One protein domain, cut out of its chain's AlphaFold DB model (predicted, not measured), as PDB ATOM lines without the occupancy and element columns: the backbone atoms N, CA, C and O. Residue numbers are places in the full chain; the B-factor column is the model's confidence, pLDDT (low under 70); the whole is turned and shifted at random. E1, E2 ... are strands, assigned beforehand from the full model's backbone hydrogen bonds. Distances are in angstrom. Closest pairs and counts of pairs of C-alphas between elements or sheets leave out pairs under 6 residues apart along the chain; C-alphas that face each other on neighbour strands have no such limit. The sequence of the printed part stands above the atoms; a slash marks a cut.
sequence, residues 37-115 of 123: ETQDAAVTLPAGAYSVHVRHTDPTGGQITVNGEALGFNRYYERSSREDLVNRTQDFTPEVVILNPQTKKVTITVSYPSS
ATOM      1  N   GLU A  37     -35.414  65.441  84.319       93.88
ATOM      2  CA  GLU A  37     -35.717  66.647  85.078       93.88
ATOM      3  C   GLU A  37     -34.708  66.792  86.209       93.88
ATOM      4  O   GLU A  37     -34.317  65.803  86.826       93.88
ATOM      5  N   THR A  38     -34.282  68.021  86.473       93.19
ATOM      6  CA  THR A  38     -33.333  68.334  87.540       93.19
ATOM      7  C   THR A  38     -33.676  69.669  88.204       93.19
ATOM      8  O   THR A  38     -34.397  70.504  87.649       93.19
ATOM      9  N   GLN A  39     -33.178  69.838  89.425       94.31
ATOM     10  CA  GLN A  39     -33.179  71.079  90.201       94.31
ATOM     11  C   GLN A  39     -31.758  71.481  90.619       94.31
ATOM     12  O   GLN A  39     -31.599  72.360  91.466       94.31
ATOM     13  N   ASP A  40     -30.737  70.844  90.041       92.38
ATOM     14  CA  ASP A  40     -29.342  71.098  90.379       92.38
ATOM     15  C   ASP A  40     -28.992  72.567  90.165       92.38
ATOM     16  O   ASP A  40     -29.475  73.216  89.232       92.38
ATOM     17  N   ALA A  41     -28.138  73.091  91.046       91.12
ATOM     18  CA  ALA A  41     -27.751  74.497  91.029       91.12
ATOM     19  C   ALA A  41     -26.938  74.876  89.780       91.12
ATOM     20  O   ALA A  41     -26.972  76.027  89.340       91.12
ATOM     21  N   ALA A  42     -26.217  73.911  89.210       91.50
ATOM     22  CA  ALA A  42     -25.504  74.047  87.952       91.50
ATOM     23  C   ALA A  42     -25.442  72.692  87.241       91.50
ATOM     24  O   ALA A  42     -25.187  71.672  87.877       91.50
ATOM     25  N   VAL A  43     -25.639  72.695  85.924       91.56
ATOM     26  CA  VAL A  43     -25.506  71.515  85.061       91.56
ATOM     27  C   VAL A  43     -24.665  71.908  83.860       91.56
ATOM     28  O   VAL A  43     -24.943  72.918  83.216       91.56
ATOM     29  N   THR A  44     -23.645  71.115  83.550       91.06
ATOM     30  CA  THR A  44     -22.812  71.319  82.360       91.06
ATOM     31  C   THR A  44     -22.991  70.139  81.424       91.06
ATOM     32  O   THR A  44     -22.770  68.994  81.811       91.06
ATOM     33  N   LEU A  45     -23.411  70.422  80.198       89.56
ATOM     34  CA  LEU A  45     -23.534  69.448  79.125       89.56
ATOM     35  C   LEU A  45     -22.321  69.617  78.200       89.56
ATOM     36  O   LEU A  45     -22.199  70.678  77.579       89.56
ATOM     37  N   PRO A  46     -21.426  68.618  78.098       85.69
ATOM     38  CA  PRO A  46     -20.237  68.726  77.263       85.69
ATOM     39  C   PRO A  46     -20.602  68.859  75.777       85.69
ATOM     40  O   PRO A  46     -21.663  68.421  75.330       85.69
ATOM     41  N   ALA A  47     -19.700  69.464  74.999       85.88
ATOM     42  CA  ALA A  47     -19.862  69.601  73.553       85.88
ATOM     43  C   ALA A  47     -19.905  68.230  72.852       85.88
ATOM     44  O   ALA A  47     -19.245  67.288  73.287       85.88
ATOM     45  N   GLY A  48     -20.627  68.136  71.728       80.50
ATOM     46  CA  GLY A  48     -20.700  66.898  70.928       80.50
ATOM     47  C   GLY A  48     -22.070  66.218  70.881       80.50
ATOM     48  O   GLY A  48     -22.168  65.071  70.440       80.50
ATOM     49  N   ALA A  49     -23.128  66.900  71.327       85.62
ATOM     50  CA  ALA A  49     -24.503  66.479  71.085       85.62
ATOM     51  C   ALA A  49     -24.984  66.929  69.688       85.62
ATOM     52  O   ALA A  49     -24.508  67.914  69.115       85.62
ATOM     53  N   TYR A  50     -25.939  66.186  69.128       85.81
ATOM     54  CA  TYR A  50     -26.694  66.589  67.941       85.81
ATOM     55  C   TYR A  50     -27.720  67.665  68.273       85.81
ATOM     56  O   TYR A  50     -27.930  68.580  67.485       85.81
ATOM     57  N   SER A  51     -28.372  67.573  69.431       90.25
ATOM     58  CA  SER A  51     -29.247  68.636  69.909       90.25
ATOM     59  C   SER A  51     -29.322  68.679  71.427       90.25
ATOM     60  O   SER A  51     -29.197  67.664  72.112       90.25
ATOM     61  N   VAL A  52     -29.539  69.883  71.941       92.19
ATOM     62  CA  VAL A  52     -29.777  70.173  73.349       92.19
ATOM     63  C   VAL A  52     -31.009  71.055  73.435       92.19
ATOM     64  O   VAL A  52     -31.074  72.114  72.812       92.19
ATOM     65  N   HIS A  53     -31.971  70.627  74.238       94.94
ATOM     66  CA  HIS A  53     -33.185  71.367  74.523       94.94
ATOM     67  C   HIS A  53     -33.365  71.475  76.036       94.94
ATOM     68  O   HIS A  53     -33.440  70.470  76.742       94.94
ATOM     69  N   VAL A  54     -33.425  72.706  76.538       94.69
ATOM     70  CA  VAL A  54     -33.553  73.019  77.965       94.69
ATOM     71  C   VAL A  54     -34.831  73.812  78.156       94.69
ATOM     72  O   VAL A  54     -35.021  74.842  77.516       94.69
ATOM     73  N   ARG A  55     -35.707  73.367  79.056       95.19
ATOM     74  CA  ARG A  55     -36.968  74.048  79.358       95.19
ATOM     75  C   ARG A  55     -37.094  74.299  80.849       95.19
ATOM     76  O   ARG A  55     -37.012  73.370  81.647       95.19
ATOM     77  N   HIS A  56     -37.379  75.543  81.216       94.44
ATOM     78  CA  HIS A  56     -37.723  75.889  82.590       94.44
ATOM     79  C   HIS A  56     -39.198  75.543  82.847       94.44
ATOM     80  O   HIS A  56     -40.099  76.137  82.248       94.44
ATOM     81  N   THR A  57     -39.450  74.561  83.712       94.62
ATOM     82  CA  THR A  57     -40.786  73.990  83.966       94.62
ATOM     83  C   THR A  57     -41.322  74.285  85.366       94.62
ATOM     84  O   THR A  57     -42.413  73.832  85.707       94.62
ATOM     85  N   ASP A  58     -40.607  75.075  86.170       93.88
ATOM     86  CA  ASP A  58     -41.003  75.374  87.542       93.88
ATOM     87  C   ASP A  58     -42.200  76.341  87.631       93.88
ATOM     88  O   ASP A  58     -42.069  77.518  87.281       93.88
ATOM     89  N   PRO A  59     -43.361  75.907  88.151       91.06
ATOM     90  CA  PRO A  59     -44.557  76.745  88.224       91.06
ATOM     91  C   PRO A  59     -44.427  77.906  89.218       91.06
ATOM     92  O   PRO A  59     -45.241  78.826  89.178       91.06
ATOM     93  N   THR A  60     -43.422  77.893  90.103       92.06
ATOM     94  CA  THR A  60     -43.152  79.009  91.027       92.06
ATOM     95  C   THR A  60     -42.557  80.230  90.324       92.06
ATOM     96  O   THR A  60     -42.416  81.287  90.938       92.06
ATOM     97  N   GLY A  61     -42.215  80.108  89.037       87.25
ATOM     98  CA  GLY A  61     -41.599  81.173  88.259       87.25
ATOM     99  C   GLY A  61     -40.114  81.357  88.573       87.25
ATOM    100  O   GLY A  61     -39.452  80.484  89.133       87.25
ATOM    101  N   GLY A  62     -39.583  82.520  88.198       89.19
ATOM    102  CA  GLY A  62     -38.163  82.849  88.318       89.19
ATOM    103  C   GLY A  62     -37.405  82.677  87.006       89.19
ATOM    104  O   GLY A  62     -37.997  82.638  85.922       89.19
ATOM    105  N   GLN A  63     -36.084  82.608  87.119       91.88
ATOM    106  CA  GLN A  63     -35.187  82.635  85.975       91.88
ATOM    107  C   GLN A  63     -33.993  81.716  86.214       91.88
ATOM    108  O   GLN A  63     -33.398  81.723  87.291       91.88
ATOM    109  N   ILE A  64     -33.638  80.963  85.179       94.31
ATOM    110  CA  ILE A  64     -32.355  80.266  85.077       94.31
ATOM    111  C   ILE A  64     -31.515  80.950  83.998       94.31
ATOM    112  O   ILE A  64     -32.025  81.769  83.228       94.31
ATOM    113  N   THR A  65     -30.234  80.623  83.919       96.38
ATOM    114  CA  THR A  65     -29.355  81.122  82.863       96.38
ATOM    115  C   THR A  65     -28.792  79.948  82.081       96.38
ATOM    116  O   THR A  65     -28.283  79.009  82.678       96.38
ATOM    117  N   VAL A  66     -28.877  79.985  80.754       95.31
ATOM    118  CA  VAL A  66     -28.299  78.969  79.865       95.31
ATOM    119  C   VAL A  66     -27.298  79.664  78.953       95.31
ATOM    120  O   VAL A  66     -27.674  80.577  78.228       95.31
ATOM    121  N   ASN A  67     -26.017  79.296  79.020       94.06
ATOM    122  CA  ASN A  67     -24.931  79.938  78.262       94.06
ATOM    123  C   ASN A  67     -24.907  81.478  78.374       94.06
ATOM    124  O   ASN A  67     -24.604  82.185  77.418       94.06
ATOM    125  N   GLY A  68     -25.239  82.009  79.555       92.00
ATOM    126  CA  GLY A  68     -25.315  83.454  79.810       92.00
ATOM    127  C   GLY A  68     -26.664  84.101  79.466       92.00
ATOM    128  O   GLY A  68     -26.906  85.236  79.872       92.00
ATOM    129  N   GLU A  69     -27.577  83.390  78.802       93.31
ATOM    130  CA  GLU A  69     -28.899  83.901  78.437       93.31
ATOM    131  C   GLU A  69     -29.965  83.568  79.484       93.31
ATOM    132  O   GLU A  69     -30.068  82.449  79.987       93.31
ATOM    133  N   ALA A  70     -30.789  84.558  79.810       94.25
ATOM    134  CA  ALA A  70     -31.906  84.436  80.733       94.25
ATOM    135  C   ALA A  70     -33.031  83.548  80.178       94.25
ATOM    136  O   ALA A  70     -33.630  83.877  79.154       94.25
ATOM    137  N   LEU A  71     -33.408  82.496  80.908       94.69
ATOM    138  CA  LEU A  71     -34.544  81.640  80.577       94.69
ATOM    139  C   LEU A  71     -35.626  81.705  81.663       94.69
ATOM    140  O   LEU A  71     -35.498  81.157  82.760       94.69
ATOM    141  N   GLY A  72     -36.712  82.413  81.347       93.19
ATOM    142  CA  GLY A  72     -37.888  82.538  82.212       93.19
ATOM    143  C   GLY A  72     -38.782  81.296  82.205       93.19
ATOM    144  O   GLY A  72     -38.581  80.363  81.429       93.19
ATOM    145  N   PHE A  73     -39.793  81.285  83.073       93.19
ATOM    146  CA  PHE A  73     -40.755  80.181  83.152       93.19
ATOM    147  C   PHE A  73     -41.397  79.867  81.798       93.19
ATOM    148  O   PHE A  73     -41.810  80.766  81.060       93.19
ATOM    149  N   ASN A  74     -41.490  78.570  81.492       90.62
ATOM    150  CA  ASN A  74     -42.076  78.022  80.275       90.62
ATOM    151  C   ASN A  74     -41.395  78.476  78.969       90.62
ATOM    152  O   ASN A  74     -41.922  78.250  77.879       90.62
ATOM    153  N   ARG A  75     -40.218  79.103  79.064       93.00
ATOM    154  CA  ARG A  75     -39.333  79.347  77.926       93.00
ATOM    155  C   ARG A  75     -38.395  78.161  77.747       93.00
ATOM    156  O   ARG A  75     -38.177  77.371  78.671       93.00
ATOM    157  N   TYR A  76     -37.860  78.051  76.540       92.94
ATOM    158  CA  TYR A  76     -36.896  77.027  76.184       92.94
ATOM    159  C   TYR A  76     -35.665  77.628  75.506       92.94
ATOM    160  O   TYR A  76     -35.749  78.662  74.845       92.94
ATOM    161  N   TYR A  77     -34.538  76.963  75.713       94.44
ATOM    162  CA  TYR A  77     -33.308  77.125  74.959       94.44
ATOM    163  C   TYR A  77     -33.150  75.893  74.074       94.44
ATOM    164  O   TYR A  77     -33.328  74.767  74.546       94.44
ATOM    165  N   GLU A  78     -32.816  76.097  72.806       94.12
ATOM    166  CA  GLU A  78     -32.585  75.015  71.858       94.12
ATOM    167  C   GLU A  78     -31.314  75.279  71.059       94.12
ATOM    168  O   GLU A  78     -31.089  76.374  70.538       94.12
ATOM    169  N   ARG A  79     -30.495  74.241  70.932       91.19
ATOM    170  CA  ARG A  79     -29.353  74.216  70.030       91.19
ATOM    171  C   ARG A  79     -29.321  72.890  69.300       91.19
ATOM    172  O   ARG A  79     -29.476  71.841  69.913       91.19
ATOM    173  N   SER A  80     -29.063  72.944  68.002       88.25
ATOM    174  CA  SER A  80     -28.876  71.772  67.155       88.25
ATOM    175  C   SER A  80     -27.577  71.873  66.366       88.25
ATOM    176  O   SER A  80     -27.061  72.970  66.113       88.25
ATOM    177  N   SER A  81     -27.041  70.707  66.017       85.50
ATOM    178  CA  SER A  81     -25.912  70.563  65.117       85.50
ATOM    179  C   SER A  81     -26.287  71.062  63.732       85.50
ATOM    180  O   SER A  81     -27.432  70.907  63.298       85.50
ATOM    181  N   ARG A  82     -25.310  71.606  63.017       82.75
ATOM    182  CA  ARG A  82     -25.477  72.052  61.641       82.75
ATOM    183  C   ARG A  82     -24.647  71.176  60.719       82.75
ATOM    184  O   ARG A  82     -23.461  70.977  60.948       82.75
ATOM    185  N   GLU A  83     -25.272  70.689  59.660       81.38
ATOM    186  CA  GLU A  83     -24.557  70.017  58.581       81.38
ATOM    187  C   GLU A  83     -24.125  71.039  57.528       81.38
ATOM    188  O   GLU A  83     -24.917  71.873  57.075       81.38
ATOM    189  N   ASP A  84     -22.860  70.961  57.130       76.81
ATOM    190  CA  ASP A  84     -22.330  71.612  55.943       76.81
ATOM    191  C   ASP A  84     -22.217  70.566  54.830       76.81
ATOM    192  O   ASP A  84     -21.282  69.763  54.767       76.81
ATOM    193  N   LEU A  85     -23.201  70.582  53.930       76.06
ATOM    194  CA  LEU A  85     -23.285  69.645  52.810       76.06
ATOM    195  C   LEU A  85     -22.208  69.885  51.743       76.06
ATOM    196  O   LEU A  85     -21.924  68.980  50.958       76.06
ATOM    197  N   VAL A  86     -21.612  71.082  51.699       82.31
ATOM    198  CA  VAL A  86     -20.564  71.433  50.729       82.31
ATOM    199  C   VAL A  86     -19.248  70.800  51.156       82.31
ATOM    200  O   VAL A  86     -18.591  70.137  50.355       82.31
ATOM    201  N   ASN A  87     -18.903  70.952  52.434       79.25
ATOM    202  CA  ASN A  87     -17.658  70.431  52.993       79.25
ATOM    203  C   ASN A  87     -17.797  69.014  53.571       79.25
ATOM    204  O   ASN A  87     -16.797  68.407  53.949       79.25
ATOM    205  N   ARG A  88     -19.021  68.463  53.596       76.62
ATOM    206  CA  ARG A  88     -19.365  67.173  54.223       76.62
ATOM    207  C   ARG A  88     -18.922  67.105  55.686       76.62
ATOM    208  O   ARG A  88     -18.468  66.064  56.159       76.62
ATOM    209  N   THR A  89     -19.048  68.224  56.387       74.44
ATOM    210  CA  THR A  89     -18.719  68.353  57.808       74.44
ATOM    211  C   THR A  89     -19.985  68.561  58.625       74.44
ATOM    212  O   THR A  89     -20.993  69.062  58.127       74.44
ATOM    213  N   GLN A  90     -19.937  68.168  59.895       79.50
ATOM    214  CA  GLN A  90     -21.013  68.398  60.849       79.50
ATOM    215  C   GLN A  90     -20.469  69.168  62.047       79.50
ATOM    216  O   GLN A  90     -19.568  68.697  62.742       79.50
ATOM    217  N   ASP A  91     -21.049  70.336  62.292       83.00
ATOM    218  CA  ASP A  91     -20.773  71.150  63.464       83.00
ATOM    219  C   ASP A  91     -21.731  70.729  64.577       83.00
ATOM    220  O   ASP A  91     -22.932  71.009  64.526       83.00
ATOM    221  N   PHE A  92     -21.213  70.026  65.580       85.62
ATOM    222  CA  PHE A  92     -21.986  69.610  66.751       85.62
ATOM    223  C   PHE A  92     -22.355  70.791  67.648       85.62
ATOM    224  O   PHE A  92     -21.783  71.880  67.552       85.62
ATOM    225  N   THR A  93     -23.310  70.583  68.559       88.75
ATOM    226  CA  THR A  93     -23.628  71.621  69.539       88.75
ATOM    227  C   THR A  93     -22.420  71.866  70.449       88.75
ATOM    228  O   THR A  93     -21.802  70.895  70.912       88.75
ATOM    229  N   PRO A  94     -22.090  73.138  70.741       89.25
ATOM    230  CA  PRO A  94     -21.060  73.466  71.718       89.25
ATOM    231  C   PRO A  94     -21.501  73.055  73.128       89.25
ATOM    232  O   PRO A  94     -22.623  72.585  73.333       89.25
ATOM    233  N   GLU A  95     -20.613  73.253  74.098       90.31
ATOM    234  CA  GLU A  95     -20.932  73.076  75.514       90.31
ATOM    235  C   GLU A  95     -22.136  73.942  75.923       90.31
ATOM    236  O   GLU A  95     -22.298  75.085  75.475       90.31
ATOM    237  N   VAL A  96     -23.000  73.377  76.769       92.25
ATOM    238  CA  VAL A  96     -24.154  74.076  77.336       92.25
ATOM    239  C   VAL A  96     -24.048  74.082  78.854       92.25
ATOM    240  O   VAL A  96     -24.150  73.046  79.504       92.25
ATOM    241  N   VAL A  97     -23.883  75.274  79.416       94.06
ATOM    242  CA  VAL A  97     -23.819  75.534  80.852       94.06
ATOM    243  C   VAL A  97     -25.156  76.097  81.311       94.06
ATOM    244  O   VAL A  97     -25.590  77.162  80.867       94.06
ATOM    245  N   ILE A  98     -25.811  75.387  82.222       94.69
ATOM    246  CA  ILE A  98     -27.072  75.776  82.846       94.69
ATOM    247  C   ILE A  98     -26.764  76.195  84.282       94.69
ATOM    248  O   ILE A  98     -26.280  75.394  85.077       94.69
ATOM    249  N   LEU A  99     -27.067  77.443  84.623       96.06
ATOM    250  CA  LEU A  99     -26.974  77.986  85.974       96.06
ATOM    251  C   LEU A  99     -28.380  78.178  86.536       96.06
ATOM    252  O   LEU A  99     -29.197  78.926  85.997       96.06
ATOM    253  N   ASN A 100     -28.649  77.509  87.647       94.50
ATOM    254  CA  ASN A 100     -29.947  77.460  88.302       94.50
ATOM    255  C   ASN A 100     -29.795  77.670  89.824       94.50
ATOM    256  O   ASN A 100     -30.161  76.812  90.626       94.50
ATOM    257  N   PRO A 101     -29.276  78.832  90.267       91.44
ATOM    258  CA  PRO A 101     -28.992  79.087  91.685       91.44
ATOM    259  C   PRO A 101     -30.247  79.077  92.573       91.44
ATOM    260  O   PRO A 101     -30.141  78.999  93.792       91.44
ATOM    261  N   GLN A 102     -31.436  79.169  91.972       90.06
ATOM    262  CA  GLN A 102     -32.727  79.147  92.659       90.06
ATOM    263  C   GLN A 102     -33.369  77.748  92.700       90.06
ATOM    264  O   GLN A 102     -34.552  77.648  93.034       90.06
ATOM    265  N   THR A 103     -32.628  76.700  92.311       92.94
ATOM    266  CA  THR A 103     -33.051  75.285  92.322       92.94
ATOM    267  C   THR A 103     -34.416  75.052  91.667       92.94
ATOM    268  O   THR A 103     -35.267  74.317  92.175       92.94
ATOM    269  N   LYS A 104     -34.661  75.735  90.544       93.75
ATOM    270  CA  LYS A 104     -35.893  75.620  89.764       93.75
ATOM    271  C   LYS A 104     -35.945  74.297  89.019       93.75
ATOM    272  O   LYS A 104     -34.913  73.771  88.618       93.75
ATOM    273  N   LYS A 105     -37.145  73.769  88.793       94.50
ATOM    274  CA  LYS A 105     -37.342  72.597  87.928       94.50
ATOM    275  C   LYS A 105     -36.994  72.910  86.478       94.50
ATOM    276  O   LYS A 105     -37.593  73.792  85.858       94.50
ATOM    277  N   VAL A 106     -36.057  72.147  85.929       93.94
ATOM    278  CA  VAL A 106     -35.630  72.228  84.534       93.94
ATOM    279  C   VAL A 106     -35.763  70.853  83.898       93.94
ATOM    280  O   VAL A 106     -35.309  69.859  84.457       93.94
ATOM    281  N   THR A 107     -36.372  70.795  82.718       95.00
ATOM    282  CA  THR A 107     -36.372  69.601  81.871       95.00
ATOM    283  C   THR A 107     -35.288  69.755  80.815       95.00
ATOM    284  O   THR A 107     -35.272  70.750  80.087       95.00
ATOM    285  N   ILE A 108     -34.407  68.767  80.709       93.88
ATOM    286  CA  ILE A 108     -33.317  68.734  79.736       93.88
ATOM    287  C   ILE A 108     -33.540  67.533  78.820       93.88
ATOM    288  O   ILE A 108     -33.771  66.420  79.294       93.88
ATOM    289  N   THR A 109     -33.459  67.761  77.513       92.94
ATOM    290  CA  THR A 109     -33.424  66.723  76.483       92.94
ATOM    291  C   THR A 109     -32.140  66.881  75.680       92.94
ATOM    292  O   THR A 109     -31.861  67.964  75.168       92.94
ATOM    293  N   VAL A 110     -31.369  65.805  75.551       90.38
ATOM    294  CA  VAL A 110     -30.135  65.773  74.758       90.38
ATOM    295  C   VAL A 110     -30.207  64.619  73.771       90.38
ATOM    296  O   VAL A 110     -30.464  63.481  74.167       90.38
ATOM    297  N   SER A 111     -29.946  64.918  72.502       88.19
ATOM    298  CA  SER A 111     -29.766  63.943  71.428       88.19
ATOM    299  C   SER A 111     -28.294  63.891  71.048       88.19
ATOM    300  O   SER A 111     -27.694  64.936  70.807       88.19
ATOM    301  N   TYR A 112     -27.679  62.713  71.017       84.50
ATOM    302  CA  TYR A 112     -26.233  62.566  70.842       84.50
ATOM    303  C   TYR A 112     -25.882  61.301  70.045       84.50
ATOM    304  O   TYR A 112     -26.644  60.326  70.061       84.50
ATOM    305  N   PRO A 113     -24.736  61.290  69.336       77.19
ATOM    306  CA  PRO A 113     -24.235  60.070  68.723       77.19
ATOM    307  C   PRO A 113     -23.965  59.035  69.805       77.19
ATOM    308  O   PRO A 113     -23.350  59.331  70.823       77.19
ATOM    309  N   SER A 114     -24.357  57.793  69.567       69.62
ATOM    310  CA  SER A 114     -24.056  56.674  70.464       69.62
ATOM    311  C   SER A 114     -22.559  56.457  70.724       69.62
ATOM    312  O   SER A 114     -22.229  55.879  71.756       69.62
ATOM    313  N   SER A 115     -21.702  56.913  69.802       64.44
ATOM    314  CA  SER A 115     -20.238  56.918  69.876       64.44
ATOM    315  C   SER A 115     -19.655  58.199  70.490       64.44
ATOM    316  O   SER A 115     -18.437  58.360  70.515       64.44
TER     317      SER A 115
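Overview. This is residues 37 to 115 of the 123 residues of an uncharacterized protein of Lewinella sp. W8 (UniProt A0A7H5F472). Two small antiparallel sheets lie face to face as a sandwich, one in the order E1, E8, E3, E4, whose strands' lines turn by 63 degrees from edge to edge, and the other in the order E5, E2, E9. The hairpin of E6 and E7 lengthens one end, where residues 84 to 89 stick out. The printed part has 79 residues with nine named strands, E1 to E9 along the chain, and no named helix; the class is all strand. It is only just compact, close to loose, with a radius of gyration of the C-alphas of 13.7 A, and spans 46 by 21 by 17 A, a rod.

Along the chain. E1, residues 42 to 45, begins at C-alpha (-25.504, 74.047, 87.952). E2 is residues 51 to 56, 16.9 A long; E3 is 63 to 66, E4 69 to 72, and E5 76 to 80, 13.2 A. E6 is 82 to 84, E7 89 to 91 and E8 96 to 99. E9, residues 106 to 113, is the longest at 23.0 A, ending at (-24.235, 60.070, 68.723).

Arrangement. E1 and E8 are antiparallel at 174 degrees, with N 45 and O 96 2.8 A apart. E8 and E3 are antiparallel, with N 99 and O 65 at 2.8 A. E3 and E4 form a hairpin, with N 66 and O 69 at 2.8 A. In the other sheet E2 is the inner strand: N 53 and O 109 of E9 are 2.8 A apart, N 52 and O 79 of E5 2.8 A. The two sheets' strands stand at 11 degrees. E5 runs on into E6 at 23 degrees; in the hairpin E6 and E7, N 84 and O 89 are 2.8 A apart. Residues 37 to 38 pair antiparallel with 106 to 107 of E9.

Size, cuts and confidence. The C-alphas farthest apart, of Thr 60 and Val 86, are 46.8 A apart. The printed part has no cut and no long link. Residues 114 to 115 are under pLDDT 70.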